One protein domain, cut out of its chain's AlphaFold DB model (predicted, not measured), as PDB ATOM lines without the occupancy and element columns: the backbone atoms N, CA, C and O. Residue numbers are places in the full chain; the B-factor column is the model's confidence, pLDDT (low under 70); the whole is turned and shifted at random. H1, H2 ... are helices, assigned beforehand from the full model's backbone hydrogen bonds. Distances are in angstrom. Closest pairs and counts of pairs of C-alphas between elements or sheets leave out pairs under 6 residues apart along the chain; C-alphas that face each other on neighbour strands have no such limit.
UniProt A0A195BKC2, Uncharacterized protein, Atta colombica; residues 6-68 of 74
ATOM      1  N   SER A   6      30.631 -45.389   8.570       82.88
ATOM      2  CA  SER A   6      29.720 -45.999   9.549       82.88
ATOM      3  C   SER A   6      30.459 -46.696  10.693       82.88
ATOM      4  O   SER A   6      30.072 -46.563  11.850       82.88
ATOM      5  N   GLU A   7      31.555 -47.394  10.385       85.94
ATOM      6  CA  GLU A   7      32.423 -48.034  11.383       85.94
ATOM      7  C   GLU A   7      33.095 -46.974  12.265       85.94
ATOM      8  O   GLU A   7      33.132 -47.097  13.487       85.94
ATOM      9  N   LEU A   8      33.548 -45.871  11.658       86.75
ATOM     10  CA  LEU A   8      34.135 -44.753  12.394       86.75
ATOM     11  C   LEU A   8      33.125 -44.105  13.357       86.75
ATOM     12  O   LEU A   8      33.466 -43.818  14.502       86.75
ATOM     13  N   GLN A   9      31.877 -43.913  12.921       88.19
ATOM     14  CA  GLN A   9      30.805 -43.389  13.774       88.19
ATOM     15  C   GLN A   9      30.480 -44.328  14.940       88.19
ATOM     16  O   GLN A   9      30.310 -43.858  16.065       88.19
ATOM     17  N   ALA A  10      30.434 -45.640  14.693       89.81
ATOM     18  CA  ALA A  10      30.188 -46.633  15.733       89.81
ATOM     19  C   ALA A  10      31.297 -46.627  16.797       89.81
ATOM     20  O   ALA A  10      30.999 -46.603  17.990       89.81
ATOM     21  N   VAL A  11      32.566 -46.566  16.379       90.69
ATOM     22  CA  VAL A  11      33.720 -46.486  17.293       90.69
ATOM     23  C   VAL A  11      33.674 -45.216  18.144       90.69
ATOM     24  O   VAL A  11      33.887 -45.281  19.355       90.69
ATOM     25  N   ILE A  12      33.346 -44.067  17.543       89.06
ATOM     26  CA  ILE A  12      33.214 -42.795  18.268       89.06
ATOM     27  C   ILE A  12      32.073 -42.868  19.290       89.06
ATOM     28  O   ILE A  12      32.258 -42.478  20.442       89.06
ATOM     29  N   ALA A  13      30.910 -43.400  18.906       86.69
ATOM     30  CA  ALA A  13      29.773 -43.545  19.812       86.69
ATOM     31  C   ALA A  13      30.100 -44.455  21.008       86.69
ATOM     32  O   ALA A  13      29.772 -44.117  22.148       86.69
ATOM     33  N   LEU A  14      30.798 -45.572  20.770       84.50
ATOM     34  CA  LEU A  14      31.225 -46.493  21.825       84.50
ATOM     35  C   LEU A  14      32.209 -45.836  22.804       84.50
ATOM     36  O   LEU A  14      32.085 -46.018  24.015       84.50
ATOM     37  N   ALA A  15      33.158 -45.049  22.289       82.56
ATOM     38  CA  ALA A  15      34.125 -44.317  23.104       82.56
ATOM     39  C   ALA A  15      33.458 -43.236  23.971       82.56
ATOM     40  O   ALA A  15      33.863 -43.016  25.107       82.56
ATOM     41  N   ILE A  16      32.408 -42.580  23.471       80.88
ATOM     42  CA  ILE A  16      31.647 -41.600  24.257       80.88
ATOM     43  C   ILE A  16      30.868 -42.305  25.377       80.88
ATOM     44  O   ILE A  16      30.926 -41.876  26.528       80.88
ATOM     45  N   LEU A  17      30.192 -43.419  25.077       76.06
ATOM     46  CA  LEU A  17      29.410 -44.181  26.062       76.06
ATOM     47  C   LEU A  17      30.263 -44.708  27.225       76.06
ATOM     48  O   LEU A  17      29.816 -44.660  28.372       76.06
ATOM     49  N   SER A  18      31.490 -45.163  26.959       70.88
ATOM     50  CA  SER A  18      32.391 -45.659  28.007       70.88
ATOM     51  C   SER A  18      32.883 -44.563  28.957       70.88
ATOM     52  O   SER A  18      33.121 -44.835  30.131       70.88
ATOM     53  N   THR A  19      32.991 -43.312  28.502       63.03
ATOM     54  CA  THR A  19      33.390 -42.199  29.385       63.03
ATOM     55  C   THR A  19      32.289 -41.780  30.362       63.03
ATOM     56  O   THR A  19      32.590 -41.312  31.458       63.03
ATOM     57  N   ILE A  20      31.016 -41.990  30.012       63.78
ATOM     58  CA  ILE A  20      29.873 -41.595  30.848       63.78
ATOM     59  C   ILE A  20      29.697 -42.552  32.042       63.78
ATOM     60  O   ILE A  20      29.248 -42.132  33.107       63.78
ATOM     61  N   SER A  21      30.079 -43.827  31.909       58.56
ATOM     62  CA  SER A  21      29.910 -44.825  32.975       58.56
ATOM     63  C   SER A  21      30.937 -44.720  34.108       58.56
ATOM     64  O   SER A  21      30.653 -45.177  35.215       58.56
ATOM     65  N   LEU A  22      32.089 -44.074  33.886       58.53
ATOM     66  CA  LEU A  22      33.173 -43.989  34.874       58.53
ATOM     67  C   LEU A  22      32.838 -43.081  36.077       58.53
ATOM     68  O   LEU A  22      33.410 -43.226  37.150       58.53
ATOM     69  N   GLY A  23      31.889 -42.150  35.926       55.47
ATOM     70  CA  GLY A  23      31.510 -41.201  36.983       55.47
ATOM     71  C   GLY A  23      30.495 -41.725  38.009       55.47
ATOM     72  O   GLY A  23      30.212 -41.033  38.987       55.47
ATOM     73  N   ASN A  24      29.923 -42.916  37.804       56.81
ATOM     74  CA  ASN A  24      28.832 -43.431  38.643       56.81
ATOM     75  C   ASN A  24      29.294 -44.189  39.893       56.81
ATOM     76  O   ASN A  24      28.511 -44.327  40.830       56.81
ATOM     77  N   GLU A  25      30.551 -44.625  39.950       59.16
ATOM     78  CA  GLU A  25      31.077 -45.418  41.071       59.16
ATOM     79  C   GLU A  25      30.989 -44.655  42.409       59.16
ATOM     80  O   GLU A  25      30.639 -45.205  43.453       59.16
ATOM     81  N   ILE A  26      31.185 -43.333  42.356       57.88
ATOM     82  CA  ILE A  26      31.058 -42.427  43.506       57.88
ATOM     83  C   ILE A  26      29.609 -42.341  44.007       57.88
ATOM     84  O   ILE A  26      29.351 -42.267  45.210       57.88
ATOM     85  N   LYS A  27      28.645 -42.336  43.081       57.69
ATOM     86  CA  LYS A  27      27.221 -42.204  43.403       57.69
ATOM     87  C   LYS A  27      26.688 -43.466  44.081       57.69
ATOM     88  O   LYS A  27      25.860 -43.358  44.990       57.69
ATOM     89  N   ASP A  28      27.204 -44.628  43.695       62.28
ATOM     90  CA  ASP A  28      26.889 -45.890  44.359       62.28
ATOM     91  C   ASP A  28      27.521 -45.979  45.747       62.28
ATOM     92  O   ASP A  28      26.823 -46.371  46.681       62.28
ATOM     93  N   TYR A  29      28.766 -45.521  45.936       66.25
ATOM     94  CA  TYR A  29      29.475 -45.624  47.220       66.25
ATOM     95  C   TYR A  29      28.678 -45.056  48.401       66.25
ATOM     96  O   TYR A  29      28.508 -45.716  49.428       66.25
ATOM     97  N   CYS A  30      28.149 -43.839  48.261       67.38
ATOM     98  CA  CYS A  30      27.345 -43.258  49.328       67.38
ATOM     99  C   CYS A  30      25.938 -43.832  49.399       67.38
ATOM    100  O   CYS A  30      25.286 -43.587  50.399       67.38
ATOM    101  N   SER A  31      25.446 -44.547  48.387       68.56
ATOM    102  CA  SER A  31      24.088 -45.104  48.348       68.56
ATOM    103  C   SER A  31      23.982 -46.479  49.012       68.56
ATOM    104  O   SER A  31      22.920 -46.806  49.528       68.56
ATOM    105  N   ILE A  32      25.074 -47.247  49.061       67.69
ATOM    106  CA  ILE A  32      25.106 -48.618  49.603       67.69
ATOM    107  C   ILE A  32      25.352 -48.707  51.121       67.69
ATOM    108  O   ILE A  32      25.059 -49.734  51.728       67.69
ATOM    109  N   HIS A  33      25.883 -47.654  51.749       62.19
ATOM    110  CA  HIS A  33      26.296 -47.667  53.162       62.19
ATOM    111  C   HIS A  33      25.816 -46.426  53.928       62.19
ATOM    112  O   HIS A  33      26.607 -45.762  54.600       62.19
ATOM    113  N   LYS A  34      24.529 -46.081  53.801       66.94
ATOM    114  CA  LYS A  34      23.928 -44.984  54.573       66.94
ATOM    115  C   LYS A  34      23.404 -45.481  55.911       66.94
ATOM    116  O   LYS A  34      22.822 -46.557  55.993       66.94
ATOM    117  N   TYR A  35      23.525 -44.642  56.932       67.88
ATOM    118  CA  TYR A  35      22.648 -44.736  58.092       67.88
ATOM    119  C   TYR A  35      21.245 -44.252  57.715       67.88
ATOM    120  O   TYR A  35      21.048 -43.085  57.355       67.88
ATOM    121  N   ASP A  36      20.272 -45.152  57.803       70.38
ATOM    122  CA  ASP A  36      18.861 -44.829  57.620       70.38
ATOM    123  C   ASP A  36      18.283 -44.151  58.870       70.38
ATOM    124  O   ASP A  36      18.760 -44.345  59.987       70.38
ATOM    125  N   ASN A  37      17.215 -43.367  58.689       72.75
ATOM    126  CA  ASN A  37      16.452 -42.735  59.779       72.75
ATOM    127  C   ASN A  37      17.249 -41.778  60.682       72.75
ATOM    128  O   ASN A  37      16.859 -41.535  61.824       72.75
ATOM    129  N   LEU A  38      18.336 -41.191  60.174       70.25
ATOM    130  CA  LEU A  38      19.019 -40.126  60.898       70.25
ATOM    131  C   LEU A  38      18.079 -38.921  61.087       70.25
ATOM    132  O   LEU A  38      17.413 -38.512  60.124       70.25
ATOM    133  N   PRO A  39      18.027 -38.331  62.296       72.62
ATOM    134  CA  PRO A  39      17.310 -37.083  62.514       72.62
ATOM    135  C   PRO A  39      17.838 -36.010  61.550       72.62
ATOM    136  O   PRO A  39      19.021 -35.982  61.214       72.62
ATOM    137  N   GLY A  40      16.948 -35.146  61.053       72.50
ATOM    138  CA  GLY A  40      17.329 -34.100  60.102       72.50
ATOM    139  C   GLY A  40      18.393 -33.155  60.677       72.50
ATOM    140  O   GLY A  40      18.343 -32.816  61.855       72.50
ATOM    141  N   GLY A  41      19.341 -32.718  59.845       69.56
ATOM    142  CA  GLY A  41      20.422 -31.816  60.253       69.56
ATOM    143  C   GLY A  41      21.755 -32.130  59.573       69.56
ATOM    144  O   GLY A  41      21.794 -32.848  58.572       69.56
ATOM    145  N   LEU A  42      22.835 -31.569  60.125       65.44
ATOM    146  CA  LEU A  42      24.214 -31.876  59.749       65.44
ATOM    147  C   LEU A  42      24.637 -33.168  60.449       65.44
ATOM    148  O   LEU A  42      24.840 -33.186  61.662       65.44
ATOM    149  N   SER A  43      24.740 -34.252  59.690       65.75
ATOM    150  CA  SER A  43      25.153 -35.551  60.214       65.75
ATOM    151  C   SER A  43      26.047 -36.286  59.226       65.75
ATOM    152  O   SER A  43      25.782 -36.292  58.017       65.75
ATOM    153  N   PHE A  44      27.044 -36.988  59.757       66.44
ATOM    154  CA  PHE A  44      27.727 -38.035  59.013       66.44
ATOM    155  C   PHE A  44      26.733 -39.145  58.681       66.44
ATOM    156  O   PHE A  44      26.051 -39.660  59.565       66.44
ATOM    157  N   THR A  45      26.637 -39.523  57.407       65.44
ATOM    158  CA  THR A  45      25.805 -40.665  56.998       65.44
ATOM    159  C   THR A  45      26.602 -41.966  56.947       65.44
ATOM    160  O   THR A  45      26.043 -42.985  56.556       65.44
ATOM    161  N   LYS A  46      27.885 -41.919  57.331       69.81
ATOM    162  CA  LYS A  46      28.803 -43.047  57.508       69.81
ATOM    163  C   LYS A  46      29.827 -42.718  58.604       69.81
ATOM    164  O   LYS A  46      30.229 -41.564  58.720       69.81
ATOM    165  N   GLU A  47      30.255 -43.712  59.381       62.09
ATOM    166  CA  GLU A  47      31.353 -43.572  60.343       62.09
ATOM    167  C   GLU A  47      32.643 -43.086  59.664       62.09
ATOM    168  O   GLU A  47      33.059 -43.608  58.625       62.09
ATOM    169  N   VAL A  48      33.283 -42.079  60.265       65.75
ATOM    170  CA  VAL A  48      34.631 -41.659  59.877       65.75
ATOM    171  C   VAL A  48      35.577 -42.798  60.226       65.75
ATOM    172  O   VAL A  48      35.660 -43.204  61.386       65.75
ATOM    173  N   VAL A  49      36.295 -43.320  59.234       67.88
ATOM    174  CA  VAL A  49      37.295 -44.352  59.495       67.88
ATOM    175  C   VAL A  49      38.474 -43.694  60.206       67.88
ATOM    176  O   VAL A  49      39.158 -42.840  59.648       67.88
ATOM    177  N   THR A  50      38.677 -44.050  61.473       71.81
ATOM    178  CA  THR A  50      39.653 -43.383  62.348       71.81
ATOM    179  C   THR A  50      41.091 -43.816  62.083       71.81
ATOM    180  O   THR A  50      42.020 -43.070  62.385       71.81
ATOM    181  N   MET A  51      41.290 -45.005  61.508       72.12
ATOM    182  CA  MET A  51      42.598 -45.518  61.112       72.12
ATOM    183  C   MET A  51      42.494 -46.302  59.815       72.12
ATOM    184  O   MET A  51      41.711 -47.243  59.705       72.12
ATOM    185  N   GLU A  52      43.345 -45.961  58.854       69.62
ATOM    186  CA  GLU A  52      43.444 -46.694  57.604       69.62
ATOM    187  C   GLU A  52      44.894 -46.793  57.135       69.62
ATOM    188  O   GLU A  52      45.648 -45.823  57.190       69.62
ATOM    189  N   TYR A  53      45.262 -47.943  56.579       77.19
ATOM    190  CA  TYR A  53      46.561 -48.124  55.938       77.19
ATOM    191  C   TYR A  53      46.571 -47.482  54.544       77.19
ATOM    192  O   TYR A  53      45.550 -47.434  53.850       77.19
ATOM    193  N   ALA A  54      47.727 -46.968  54.132       79.44
ATOM    194  CA  ALA A  54      47.965 -46.457  52.788       79.44
ATOM    195  C   ALA A  54      49.252 -47.075  52.233       79.44
ATOM    196  O   ALA A  54      50.229 -47.238  52.964       79.44
ATOM    197  N   ASN A  55      49.251 -47.411  50.942       82.88
ATOM    198  CA  ASN A  55      50.462 -47.846  50.253       82.88
ATOM    199  C   ASN A  55      51.289 -46.627  49.844       82.88
ATOM    200  O   ASN A  55      50.771 -45.685  49.240       82.88
ATOM    201  N   VAL A  56      52.587 -46.663  50.145       87.06
ATOM    202  CA  VAL A  56      53.523 -45.615  49.732       87.06
ATOM    203  C   VAL A  56      53.581 -45.573  48.203       87.06
ATOM    204  O   VAL A  56      53.788 -46.596  47.558       87.06
ATOM    205  N   GLY A  57      53.387 -44.384  47.628       84.19
ATOM    206  CA  GLY A  57      53.424 -44.174  46.177       84.19
ATOM    207  C   GLY A  57      52.137 -44.537  45.428       84.19
ATOM    208  O   GLY A  57      52.121 -44.453  44.203       84.19
ATOM    209  N   ALA A  58      51.058 -44.906  46.126       80.69
ATOM    210  CA  ALA A  58      49.751 -45.149  45.520       80.69
ATOM    211  C   ALA A  58      48.771 -44.008  45.826       80.69
ATOM    212  O   ALA A  58      48.765 -43.447  46.923       80.69
ATOM    213  N   PHE A  59      47.906 -43.687  44.860       77.25
ATOM    214  CA  PHE A  59      46.798 -42.764  45.085       77.25
ATOM    215  C   PHE A  59      45.779 -43.386  46.047       77.25
ATOM    216  O   PHE A  59      45.372 -44.536  45.871       77.25
ATOM    217  N   LYS A  60      45.347 -42.609  47.043       76.44
ATOM    218  CA  LYS A  60      44.291 -42.988  47.979       76.44
ATOM    219  C   LYS A  60      43.193 -41.933  47.972       76.44
ATOM    220  O   LYS A  60      43.455 -40.768  48.259       76.44
ATOM    221  N   ALA A  61      41.968 -42.353  47.672       72.69
ATOM    222  CA  ALA A  61      40.788 -41.507  47.777       72.69
ATOM    223  C   ALA A  61      40.133 -41.696  49.150       72.69
ATOM    224  O   ALA A  61      39.774 -42.815  49.516       72.69
ATOM    225  N   LEU A  62      39.957 -40.602  49.890       72.19
ATOM    226  CA  LEU A  62      39.097 -40.564  51.071       72.19
ATOM    227  C   LEU A  62      37.715 -40.079  50.643       72.19
ATOM    228  O   LEU A  62      37.594 -39.078  49.935       72.19
ATOM    229  N   HIS A  63      36.671 -40.795  51.055       71.69
ATOM    230  CA  HIS A  63      35.301 -40.473  50.679       71.69
ATOM    231  C   HIS A  63      34.453 -40.197  51.917       71.69
ATOM    232  O   HIS A  63      34.389 -41.020  52.828       71.69
ATOM    233  N   CYS A  64      33.788 -39.042  51.944       68.81
ATOM    234  CA  CYS A  64      32.927 -38.640  53.049       68.81
ATOM    235  C   CYS A  64      31.478 -38.543  52.566       68.81
ATOM    236  O   CYS A  64      31.165 -37.752  51.678       68.81
ATOM    237  N   CYS A  65      30.594 -39.345  53.160       73.81
ATOM    238  CA  CYS A  65      29.163 -39.288  52.886       73.81
ATOM    239  C   CYS A  65      28.489 -38.426  53.957       73.81
ATOM    240  O   CYS A  65      28.424 -38.794  55.133       73.81
ATOM    241  N   LEU A  66      28.015 -37.257  53.538       74.69
ATOM    242  CA  LEU A  66      27.448 -36.228  54.402       74.69
ATOM    243  C   LEU A  66      26.096 -35.777  53.860       74.69
ATOM    244  O   LEU A  66      25.899 -35.685  52.648       74.69
ATOM    245  N   ARG A  67      25.170 -35.433  54.757       70.69
ATOM    246  CA  ARG A  67      23.870 -34.857  54.395       70.69
ATOM    247  C   ARG A  67      23.742 -33.444  54.956       70.69
ATOM    248  O   ARG A  67      24.017 -33.224  56.127       70.69
ATOM    249  N   GLY A  68      23.309 -32.502  54.117       67.50
ATOM    250  CA  GLY A  68      22.988 -31.129  54.534       67.50
ATOM    251  C   GLY A  68      24.178 -30.171  54.657       67.50
ATOM    252  O   GLY A  68      23.984 -29.032  55.068       67.50
TER     253      GLY A  68
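Overview. This is residues 6 to 68 of the 74 residues of an uncharacterized protein of Atta colombica (UniProt A0A195BKC2). There is little regular structure here: one long helix, H1, sticks out as an arm from a body of loops that holds most of the short helix H2. Residues 53 to 61 stick out as the tip of a long loop. The printed part has 63 residues with two named helices, H1 then H2, and no named strand; the class is all helix, though these hold only 24 residues. It is extended, radius of gyration of the C-alphas 18.2 A, spanning 55 by 36 by 16 A, only just flat.

Along the chain. Find C-alpha 6 at (29.720, -45.999, 9.549); from there H1, residues 6 to 21, runs 23.5 A. H2, residues 25 to 32, runs 10.9 A to C-alpha 32 at (25.106, -48.618, 49.603).

Arrangement. H1 and H2 are apart, joined by a tight link of 3 residues. O i to N i+4 pairs are within hydrogen-bond range in 10 of 12 in H1 and 2 of 4 in H2. Look at residues 43 to 44, paired antiparallel with residues 66 to 67.

Size, cuts and confidence. Ser 6 and Pro 39 have the C-alphas farthest apart, 55.1 A. The printed part has no cut. Mean pLDDT of the printed part is 72.1; residues 19 to 35 and 41 to 49 are among those under 70.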